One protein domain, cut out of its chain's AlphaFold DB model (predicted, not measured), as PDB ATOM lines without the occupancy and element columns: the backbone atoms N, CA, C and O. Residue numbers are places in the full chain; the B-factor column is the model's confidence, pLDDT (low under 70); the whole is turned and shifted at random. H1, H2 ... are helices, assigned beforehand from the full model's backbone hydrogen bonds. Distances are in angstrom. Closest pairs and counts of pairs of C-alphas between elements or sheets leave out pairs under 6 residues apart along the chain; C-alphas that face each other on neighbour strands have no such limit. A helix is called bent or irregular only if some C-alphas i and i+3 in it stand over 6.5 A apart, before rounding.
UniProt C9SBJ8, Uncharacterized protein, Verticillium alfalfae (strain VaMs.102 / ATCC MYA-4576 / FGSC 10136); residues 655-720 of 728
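What this domain is: This is residues 655 to 720 of the 728 residues of an uncharacterized protein of Verticillium alfalfae (strain VaMs.102 / ATCC MYA-4576 / FGSC 10136) (UniProt C9SBJ8). One long, kinked helix, H1, runs nearly the whole length; its first part, residues 655 to 672, sticks out, and after residue 688 the backbone folds back through a long link, residues 689 to 708, to a short helix, H2, beside the second half of H1. The printed part has 66 residues, with two named helices, H1 then H2, and no named strand: all helix. It is only just loose, close to extended, with a radius of gyration of the C-alphas of 16.2 A, a rod spanning 54 by 20 by 18 A.

Where its parts are: Find C-alpha 655 at (52.405, 17.956, -3.225); from there H1, residues 655 to 688, runs 49.0 A. H1 is irregular, with C-alphas 681 and 684 7.0 A apart, and has a kink of 32 degrees near residue 682. H2, residues 709 to 719, ends at C-alpha 719, (36.084, 29.935, -42.357).

How they stand to each other: H1 and H2 are near each other, their closest C-alphas 8.2 A apart. Every O i to N i+4 pair is within hydrogen-bond range in H2, and 26 of 30 in H1.

The domain as a whole: The farthest C-alphas, of Phe 655 and Leu 692, are 55.0 A apart. The link, residues 689 to 708, is long. The printed part has no cut; residue 657 is under pLDDT 70.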
ATOM      1  N   PHE A 655      52.616  19.070  -2.296       71.62
ATOM      2  CA  PHE A 655      52.405  17.956  -3.225       71.62
ATOM      3  C   PHE A 655      50.914  17.766  -3.563       71.62
ATOM      4  O   PHE A 655      50.541  17.776  -4.736       71.62
ATOM      5  N   LEU A 656      50.039  17.660  -2.557       72.56
ATOM      6  CA  LEU A 656      48.611  17.413  -2.779       72.56
ATOM      7  C   LEU A 656      47.937  18.536  -3.593       72.56
ATOM      8  O   LEU A 656      47.167  18.244  -4.504       72.56
ATOM      9  N   PHE A 657      48.243  19.804  -3.294       69.38
ATOM     10  CA  PHE A 657      47.544  20.955  -3.884       69.38
ATOM     11  C   PHE A 657      48.243  21.601  -5.091       69.38
ATOM     12  O   PHE A 657      47.555  22.211  -5.905       69.38
ATOM     13  N   SER A 658      49.561  21.450  -5.263       73.06
ATOM     14  CA  SER A 658      50.276  21.985  -6.438       73.06
ATOM     15  C   SER A 658      50.603  20.905  -7.471       73.06
ATOM     16  O   SER A 658      50.430  21.137  -8.668       73.06
ATOM     17  N   PHE A 659      51.059  19.719  -7.047       78.00
ATOM     18  CA  PHE A 659      51.476  18.667  -7.983       78.00
ATOM     19  C   PHE A 659      50.286  17.910  -8.587       78.00
ATOM     20  O   PHE A 659      50.265  17.720  -9.799       78.00
ATOM     21  N   ILE A 660      49.264  17.529  -7.809       77.75
ATOM     22  CA  ILE A 660      48.129  16.772  -8.377       77.75
ATOM     23  C   ILE A 660      47.342  17.593  -9.421       77.75
ATOM     24  O   ILE A 660      47.123  17.065 -10.514       77.75
ATOM     25  N   PRO A 661      46.969  18.872  -9.192       78.56
ATOM     26  CA  PRO A 661      46.257  19.652 -10.207       78.56
ATOM     27  C   PRO A 661      47.105  19.975 -11.442       78.56
ATOM     28  O   PRO A 661      46.572  19.990 -12.550       78.56
ATOM     29  N   SER A 662      48.420  20.185 -11.294       80.62
ATOM     30  CA  SER A 662      49.305  20.410 -12.448       80.62
ATOM     31  C   SER A 662      49.552  19.129 -13.252       80.62
ATOM     32  O   SER A 662      49.489  19.173 -14.479       80.62
ATOM     33  N   LEU A 663      49.721  17.975 -12.597       82.06
ATOM     34  CA  LEU A 663      49.771  16.666 -13.258       82.06
ATOM     35  C   LEU A 663      48.468  16.375 -14.017       82.06
ATOM     36  O   LEU A 663      48.514  15.990 -15.184       82.06
ATOM     37  N   LEU A 664      47.310  16.606 -13.387       81.12
ATOM     38  CA  LEU A 664      46.003  16.443 -14.027       81.12
ATOM     39  C   LEU A 664      45.840  17.394 -15.222       81.12
ATOM     40  O   LEU A 664      45.369  16.970 -16.274       81.12
ATOM     41  N   GLY A 665      46.290  18.647 -15.096       83.06
ATOM     42  CA  GLY A 665      46.306  19.626 -16.184       83.06
ATOM     43  C   GLY A 665      47.188  19.209 -17.365       83.06
ATOM     44  O   GLY A 665      46.771  19.348 -18.511       83.06
ATOM     45  N   VAL A 666      48.369  18.631 -17.112       85.12
ATOM     46  CA  VAL A 666      49.252  18.095 -18.166       85.12
ATOM     47  C   VAL A 666      48.639  16.862 -18.838       85.12
ATOM     48  O   VAL A 666      48.674  16.759 -20.063       85.12
ATOM     49  N   LEU A 667      48.028  15.950 -18.077       82.19
ATOM     50  CA  LEU A 667      47.325  14.787 -18.634       82.19
ATOM     51  C   LEU A 667      46.119  15.209 -19.492       82.19
ATOM     52  O   LEU A 667      45.942  14.696 -20.597       82.19
ATOM     53  N   LEU A 668      45.335  16.186 -19.024       81.62
ATOM     54  CA  LEU A 668      44.217  16.767 -19.767       81.62
ATOM     55  C   LEU A 668      44.692  17.502 -21.030       81.62
ATOM     56  O   LEU A 668      44.069  17.362 -22.078       81.62
ATOM     57  N   TYR A 669      45.811  18.230 -20.962       83.38
ATOM     58  CA  TYR A 669      46.426  18.876 -22.123       83.38
ATOM     59  C   TYR A 669      46.856  17.854 -23.186       83.38
ATOM     60  O   TYR A 669      46.505  18.009 -24.353       83.38
ATOM     61  N   LEU A 670      47.566  16.789 -22.794       83.88
ATOM     62  CA  LEU A 670      48.005  15.734 -23.717       83.88
ATOM     63  C   LEU A 670      46.814  15.019 -24.373       83.88
ATOM     64  O   LEU A 670      46.843  14.732 -25.572       83.88
ATOM     65  N   PHE A 671      45.746  14.779 -23.608       80.69
ATOM     66  CA  PHE A 671      44.491  14.255 -24.142       80.69
ATOM     67  C   PHE A 671      43.858  15.222 -25.156       80.69
ATOM     68  O   PHE A 671      43.551  14.833 -26.285       80.69
ATOM     69  N   LEU A 672      43.704  16.495 -24.779       81.31
ATOM     70  CA  LEU A 672      43.082  17.523 -25.613       81.31
ATOM     71  C   LEU A 672      43.875  17.766 -26.903       81.31
ATOM     72  O   LEU A 672      43.268  17.927 -27.954       81.31
ATOM     73  N   GLN A 673      45.209  17.708 -26.856       83.81
ATOM     74  CA  GLN A 673      46.074  17.793 -28.037       83.81
ATOM     75  C   GLN A 673      45.828  16.627 -29.015       83.81
ATOM     76  O   GLN A 673      45.837  16.828 -30.232       83.81
ATOM     77  N   SER A 674      45.563  15.415 -28.509       82.75
ATOM     78  CA  SER A 674      45.204  14.265 -29.351       82.75
ATOM     79  C   SER A 674      43.818  14.417 -29.990       82.75
ATOM     80  O   SER A 674      43.619  13.980 -31.127       82.75
ATOM     81  N   LEU A 675      42.863  15.031 -29.286       81.12
ATOM     82  CA  LEU A 675      41.515  15.306 -29.793       81.12
ATOM     83  C   LEU A 675      41.534  16.433 -30.842       81.12
ATOM     84  O   LEU A 675      41.001  16.258 -31.935       81.12
ATOM     85  N   ASP A 676      42.213  17.542 -30.546       82.88
ATOM     86  CA  ASP A 676      42.418  18.699 -31.429       82.88
ATOM     87  C   ASP A 676      43.074  18.302 -32.762       82.88
ATOM     88  O   ASP A 676      42.551  18.620 -33.829       82.88
ATOM     89  N   MET A 677      44.165  17.526 -32.727       83.81
ATOM     90  CA  MET A 677      44.781  17.008 -33.955       83.81
ATOM     91  C   MET A 677      43.825  16.085 -34.731       83.81
ATOM     92  O   MET A 677      43.738  16.192 -35.953       83.81
ATOM     93  N   SER A 678      43.061  15.227 -34.039       83.38
ATOM     94  CA  SER A 678      42.076  14.347 -34.688       83.38
ATOM     95  C   SER A 678      41.019  15.163 -35.443       83.38
ATOM     96  O   SER A 678      40.845  14.951 -36.643       83.38
ATOM     97  N   LEU A 679      40.400  16.155 -34.787       82.56
ATOM     98  CA  LEU A 679      39.419  17.056 -35.406       82.56
ATOM     99  C   LEU A 679      39.981  17.769 -36.642       82.56
ATOM    100  O   LEU A 679      39.330  17.803 -37.685       82.56
ATOM    101  N   ARG A 680      41.208  18.298 -36.561       86.06
ATOM    102  CA  ARG A 680      41.859  18.990 -37.690       86.06
ATOM    103  C   ARG A 680      42.109  18.082 -38.887       86.06
ATOM    104  O   ARG A 680      42.043  18.561 -40.014       86.06
ATOM    105  N   THR A 681      42.389  16.798 -38.657       86.12
ATOM    106  CA  THR A 681      42.529  15.822 -39.747       86.12
ATOM    107  C   THR A 681      41.188  15.393 -40.344       86.12
ATOM    108  O   THR A 681      41.141  15.120 -41.539       86.12
ATOM    109  N   THR A 682      40.096  15.372 -39.569       85.12
ATOM    110  CA  THR A 682      38.761  14.986 -40.064       85.12
ATOM    111  C   THR A 682      37.960  16.137 -40.678       85.12
ATOM    112  O   THR A 682      37.156  15.881 -41.570       85.12
ATOM    113  N   GLN A 683      38.176  17.392 -40.260       87.06
ATOM    114  CA  GLN A 683      37.417  18.562 -40.737       87.06
ATOM    115  C   GLN A 683      37.300  18.674 -42.272       87.06
ATOM    116  O   GLN A 683      36.174  18.816 -42.747       87.06
ATOM    117  N   PRO A 684      38.382  18.594 -43.078       88.44
ATOM    118  CA  PRO A 684      38.252  18.743 -44.530       88.44
ATOM    119  C   PRO A 684      37.447  17.605 -45.181       88.44
ATOM    120  O   PRO A 684      36.776  17.832 -46.184       88.44
ATOM    121  N   TRP A 685      37.447  16.403 -44.594       85.81
ATOM    122  CA  TRP A 685      36.616  15.284 -45.051       85.81
ATOM    123  C   TRP A 685      35.145  15.454 -44.657       85.81
ATOM    124  O   TRP A 685      34.266  15.112 -45.443       85.81
ATOM    125  N   ALA A 686      34.863  16.028 -43.482       84.06
ATOM    126  CA  ALA A 686      33.501  16.376 -43.075       84.06
ATOM    127  C   ALA A 686      32.888  17.446 -44.002       84.06
ATOM    128  O   ALA A 686      31.740  17.315 -44.416       84.06
ATOM    129  N   GLU A 687      33.680  18.449 -44.397       86.81
ATOM    130  CA  GLU A 687      33.297  19.461 -45.394       86.81
ATOM    131  C   GLU A 687      33.036  18.845 -46.781       86.81
ATOM    132  O   GLU A 687      32.069  19.217 -47.447       86.81
ATOM    133  N   LEU A 688      33.847  17.871 -47.218       85.69
ATOM    134  CA  LEU A 688      33.614  17.127 -48.468       85.69
ATOM    135  C   LEU A 688      32.372  16.223 -48.419       85.69
ATOM    136  O   LEU A 688      31.740  16.017 -49.449       85.69
ATOM    137  N   ASN A 689      32.002  15.717 -47.242       85.62
ATOM    138  CA  ASN A 689      30.805  14.899 -47.022       85.62
ATOM    139  C   ASN A 689      29.523  15.746 -46.826       85.62
ATOM    140  O   ASN A 689      28.472  15.216 -46.462       85.62
ATOM    141  N   SER A 690      29.577  17.066 -47.033       83.81
ATOM    142  CA  SER A 690      28.380  17.913 -47.009       83.81
ATOM    143  C   SER A 690      27.509  17.672 -48.251       83.81
ATOM    144  O   SER A 690      28.012  17.574 -49.367       83.81
ATOM    145  N   ALA A 691      26.184  17.604 -48.076       77.75
ATOM    146  CA  ALA A 691      25.246  17.203 -49.138       77.75
ATOM    147  C   ALA A 691      25.184  18.153 -50.358       77.75
ATOM    148  O   ALA A 691      24.653  17.780 -51.397       77.75
ATOM    149  N   LEU A 692      25.721  19.370 -50.232       80.44
ATOM    150  CA  LEU A 692      25.826  20.371 -51.304       80.44
ATOM    151  C   LEU A 692      27.266  20.526 -51.835       80.44
ATOM    152  O   LEU A 692      27.511  21.336 -52.728       80.44
ATOM    153  N   GLY A 693      28.222  19.782 -51.270       79.06
ATOM    154  CA  GLY A 693      29.651  20.038 -51.409       79.06
ATOM    155  C   GLY A 693      30.108  21.316 -50.688       79.06
ATOM    156  O   GLY A 693      29.323  22.203 -50.350       79.06
ATOM    157  N   SER A 694      31.421  21.430 -50.470       86.50
ATOM    158  CA  SER A 694      32.046  22.601 -49.842       86.50
ATOM    159  C   SER A 694      33.194  23.123 -50.718       86.50
ATOM    160  O   SER A 694      34.001  22.319 -51.205       86.50
ATOM    161  N   PRO A 695      33.289  24.447 -50.972       88.00
ATOM    162  CA  PRO A 695      34.257  25.019 -51.908       88.00
ATOM    163  C   PRO A 695      35.697  24.749 -51.464       88.00
ATOM    164  O   PRO A 695      35.984  24.722 -50.270       88.00
ATOM    165  N   ALA A 696      36.627  24.621 -52.417       85.44
ATOM    166  CA  ALA A 696      37.991  24.133 -52.168       85.44
ATOM    167  C   ALA A 696      38.730  24.827 -51.002       85.44
ATOM    168  O   ALA A 696      39.455  24.163 -50.267       85.44
ATOM    169  N   GLY A 697      38.517  26.134 -50.783       84.44
ATOM    170  CA  GLY A 697      39.097  26.901 -49.664       84.44
ATOM    171  C   GLY A 697      38.542  26.584 -48.261       84.44
ATOM    172  O   GLY A 697      39.111  27.033 -47.266       84.44
ATOM    173  N   ARG A 698      37.444  25.823 -48.170       84.69
ATOM    174  CA  ARG A 698      36.902  25.227 -46.935       84.69
ATOM    175  C   ARG A 698      37.113  23.712 -46.865       84.69
ATOM    176  O   ARG A 698      37.219  23.185 -45.765       84.69
ATOM    177  N   SER A 699      37.228  23.033 -48.005       87.88
ATOM    178  CA  SER A 699      37.400  21.579 -48.090       87.88
ATOM    179  C   SER A 699      38.850  21.156 -48.386       87.88
ATOM    180  O   SER A 699      39.637  20.934 -47.472       87.88
ATOM    181  N   VAL A 700      39.231  21.030 -49.659       88.38
ATOM    182  CA  VAL A 700      40.462  20.331 -50.086       88.38
ATOM    183  C   VAL A 700      41.756  21.098 -49.756       88.38
ATOM    184  O   VAL A 700      42.794  20.481 -49.513       88.38
ATOM    185  N   LEU A 701      41.704  22.436 -49.708       89.19
ATOM    186  CA  LEU A 701      42.848  23.330 -49.450       89.19
ATOM    187  C   LEU A 701      43.074  23.626 -47.955       89.19
ATOM    188  O   LEU A 701      43.874  24.497 -47.611       89.19
ATOM    189  N   LEU A 702      42.360  22.948 -47.053       88.69
ATOM    190  CA  LEU A 702      42.423  23.222 -45.619       88.69
ATOM    191  C   LEU A 702      43.772  22.779 -45.023       88.69
ATOM    192  O   LEU A 702      44.141  21.609 -45.097       88.69
ATOM    193  N   ASP A 703      44.494  23.708 -44.391       87.50
ATOM    194  CA  ASP A 703      45.854  23.516 -43.860       87.50
ATOM    195  C   ASP A 703      45.892  23.180 -42.352       87.50
ATOM    196  O   ASP A 703      46.946  23.242 -41.713       87.50
ATOM    197  N   TYR A 704      44.745  22.839 -41.749       86.88
ATOM    198  CA  TYR A 704      44.561  22.833 -40.289       86.88
ATOM    199  C   TYR A 704      45.481  21.845 -39.560       86.88
ATOM    200  O   TYR A 704      46.040  22.185 -38.516       86.88
ATOM    201  N   ALA A 705      45.693  20.648 -40.118       83.62
ATOM    202  CA  ALA A 705      46.608  19.643 -39.566       83.62
ATOM    203  C   ALA A 705      48.094  20.061 -39.660       83.62
ATOM    204  O   ALA A 705      48.930  19.579 -38.897       83.62
ATOM    205  N   ALA A 706      48.423  20.992 -40.561       83.31
ATOM    206  CA  ALA A 706      49.755  21.571 -40.731       83.31
ATOM    207  C   ALA A 706      49.898  22.971 -40.098       83.31
ATOM    208  O   ALA A 706      50.947  23.608 -40.250       83.31
ATOM    209  N   CYS A 707      48.868  23.460 -39.400       82.31
ATOM    210  CA  CYS A 707      48.838  24.765 -38.747       82.31
ATOM    211  C   CYS A 707      49.205  24.710 -37.262       82.31
ATOM    212  O   CYS A 707      48.857  23.788 -36.522       82.31
ATOM    213  N   HIS A 708      49.857  25.776 -36.803       80.56
ATOM    214  CA  HIS A 708      50.107  26.037 -35.385       80.56
ATOM    215  C   HIS A 708      48.771  26.241 -34.639       80.56
ATOM    216  O   HIS A 708      47.813  26.696 -35.266       80.56
ATOM    217  N   PRO A 709      48.654  25.943 -33.328       76.75
ATOM    218  CA  PRO A 709      47.360  25.941 -32.632       76.75
ATOM    219  C   PRO A 709      46.578  27.256 -32.774       76.75
ATOM    220  O   PRO A 709      45.442  27.239 -33.237       76.75
ATOM    221  N   PHE A 710      47.221  28.397 -32.512       78.88
ATOM    222  CA  PHE A 710      46.610  29.723 -32.680       78.88
ATOM    223  C   PHE A 710      46.266  30.071 -34.141       78.88
ATOM    224  O   PHE A 710      45.318  30.813 -34.398       78.88
ATOM    225  N   GLN A 711      47.019  29.534 -35.108       83.81
ATOM    226  CA  GLN A 711      46.762  29.744 -36.535       83.81
ATOM    227  C   GLN A 711      45.547  28.929 -36.997       83.81
ATOM    228  O   GLN A 711      44.691  29.458 -37.699       83.81
ATOM    229  N   ALA A 712      45.432  27.675 -36.552       84.06
ATOM    230  CA  ALA A 712      44.288  26.822 -36.849       84.06
ATOM    231  C   ALA A 712      42.990  27.394 -36.257       84.06
ATOM    232  O   ALA A 712      41.986  27.441 -36.958       84.06
ATOM    233  N   THR A 713      43.005  27.907 -35.018       82.62
ATOM    234  CA  THR A 713      41.822  28.567 -34.434       82.62
ATOM    235  C   THR A 713      41.432  29.844 -35.181       82.62
ATOM    236  O   THR A 713      40.245  30.094 -35.376       82.62
ATOM    237  N   LEU A 714      42.408  30.633 -35.652       83.50
ATOM    238  CA  LEU A 714      42.147  31.840 -36.445       83.50
ATOM    239  C   LEU A 714      41.562  31.503 -37.828       83.50
ATOM    240  O   LEU A 714      40.583  32.118 -38.249       83.50
ATOM    241  N   HIS A 715      42.120  30.504 -38.518       84.88
ATOM    242  CA  HIS A 715      41.594  30.021 -39.799       84.88
ATOM    243  C   HIS A 715      40.206  29.374 -39.654       84.88
ATOM    244  O   HIS A 715      39.348  29.585 -40.509       84.88
ATOM    245  N   ALA A 716      39.958  28.626 -38.574       84.94
ATOM    246  CA  ALA A 716      38.651  28.041 -38.267       84.94
ATOM    247  C   ALA A 716      37.589  29.125 -38.040       84.94
ATOM    248  O   ALA A 716      36.529  29.092 -38.670       84.94
ATOM    249  N   ALA A 717      37.906  30.148 -37.237       83.56
ATOM    250  CA  ALA A 717      37.043  31.312 -37.049       83.56
ATOM    251  C   ALA A 717      36.770  32.045 -38.377       83.56
ATOM    252  O   ALA A 717      35.617  32.340 -38.690       83.56
ATOM    253  N   ARG A 718      37.804  32.271 -39.204       85.25
ATOM    254  CA  ARG A 718      37.674  32.914 -40.524       85.25
ATOM    255  C   ARG A 718      36.777  32.124 -41.484       85.25
ATOM    256  O   ARG A 718      35.977  32.722 -42.201       85.25
ATOM    257  N   ASN A 719      36.882  30.797 -41.484       84.06
ATOM    258  CA  ASN A 719      36.084  29.935 -42.357       84.06
ATOM    259  C   ASN A 719      34.665  29.667 -41.827       84.06
ATOM    260  O   ASN A 719      33.842  29.152 -42.584       84.06
ATOM    261  N   LYS A 720      34.366  30.077 -40.582       83.50
ATOM    262  CA  LYS A 720      33.171  29.739 -39.784       83.50
ATOM    263  C   LYS A 720      33.078  28.265 -39.364       83.50
ATOM    264  O   LYS A 720      32.004  27.806 -38.987       83.50
TER     265      LYS A 720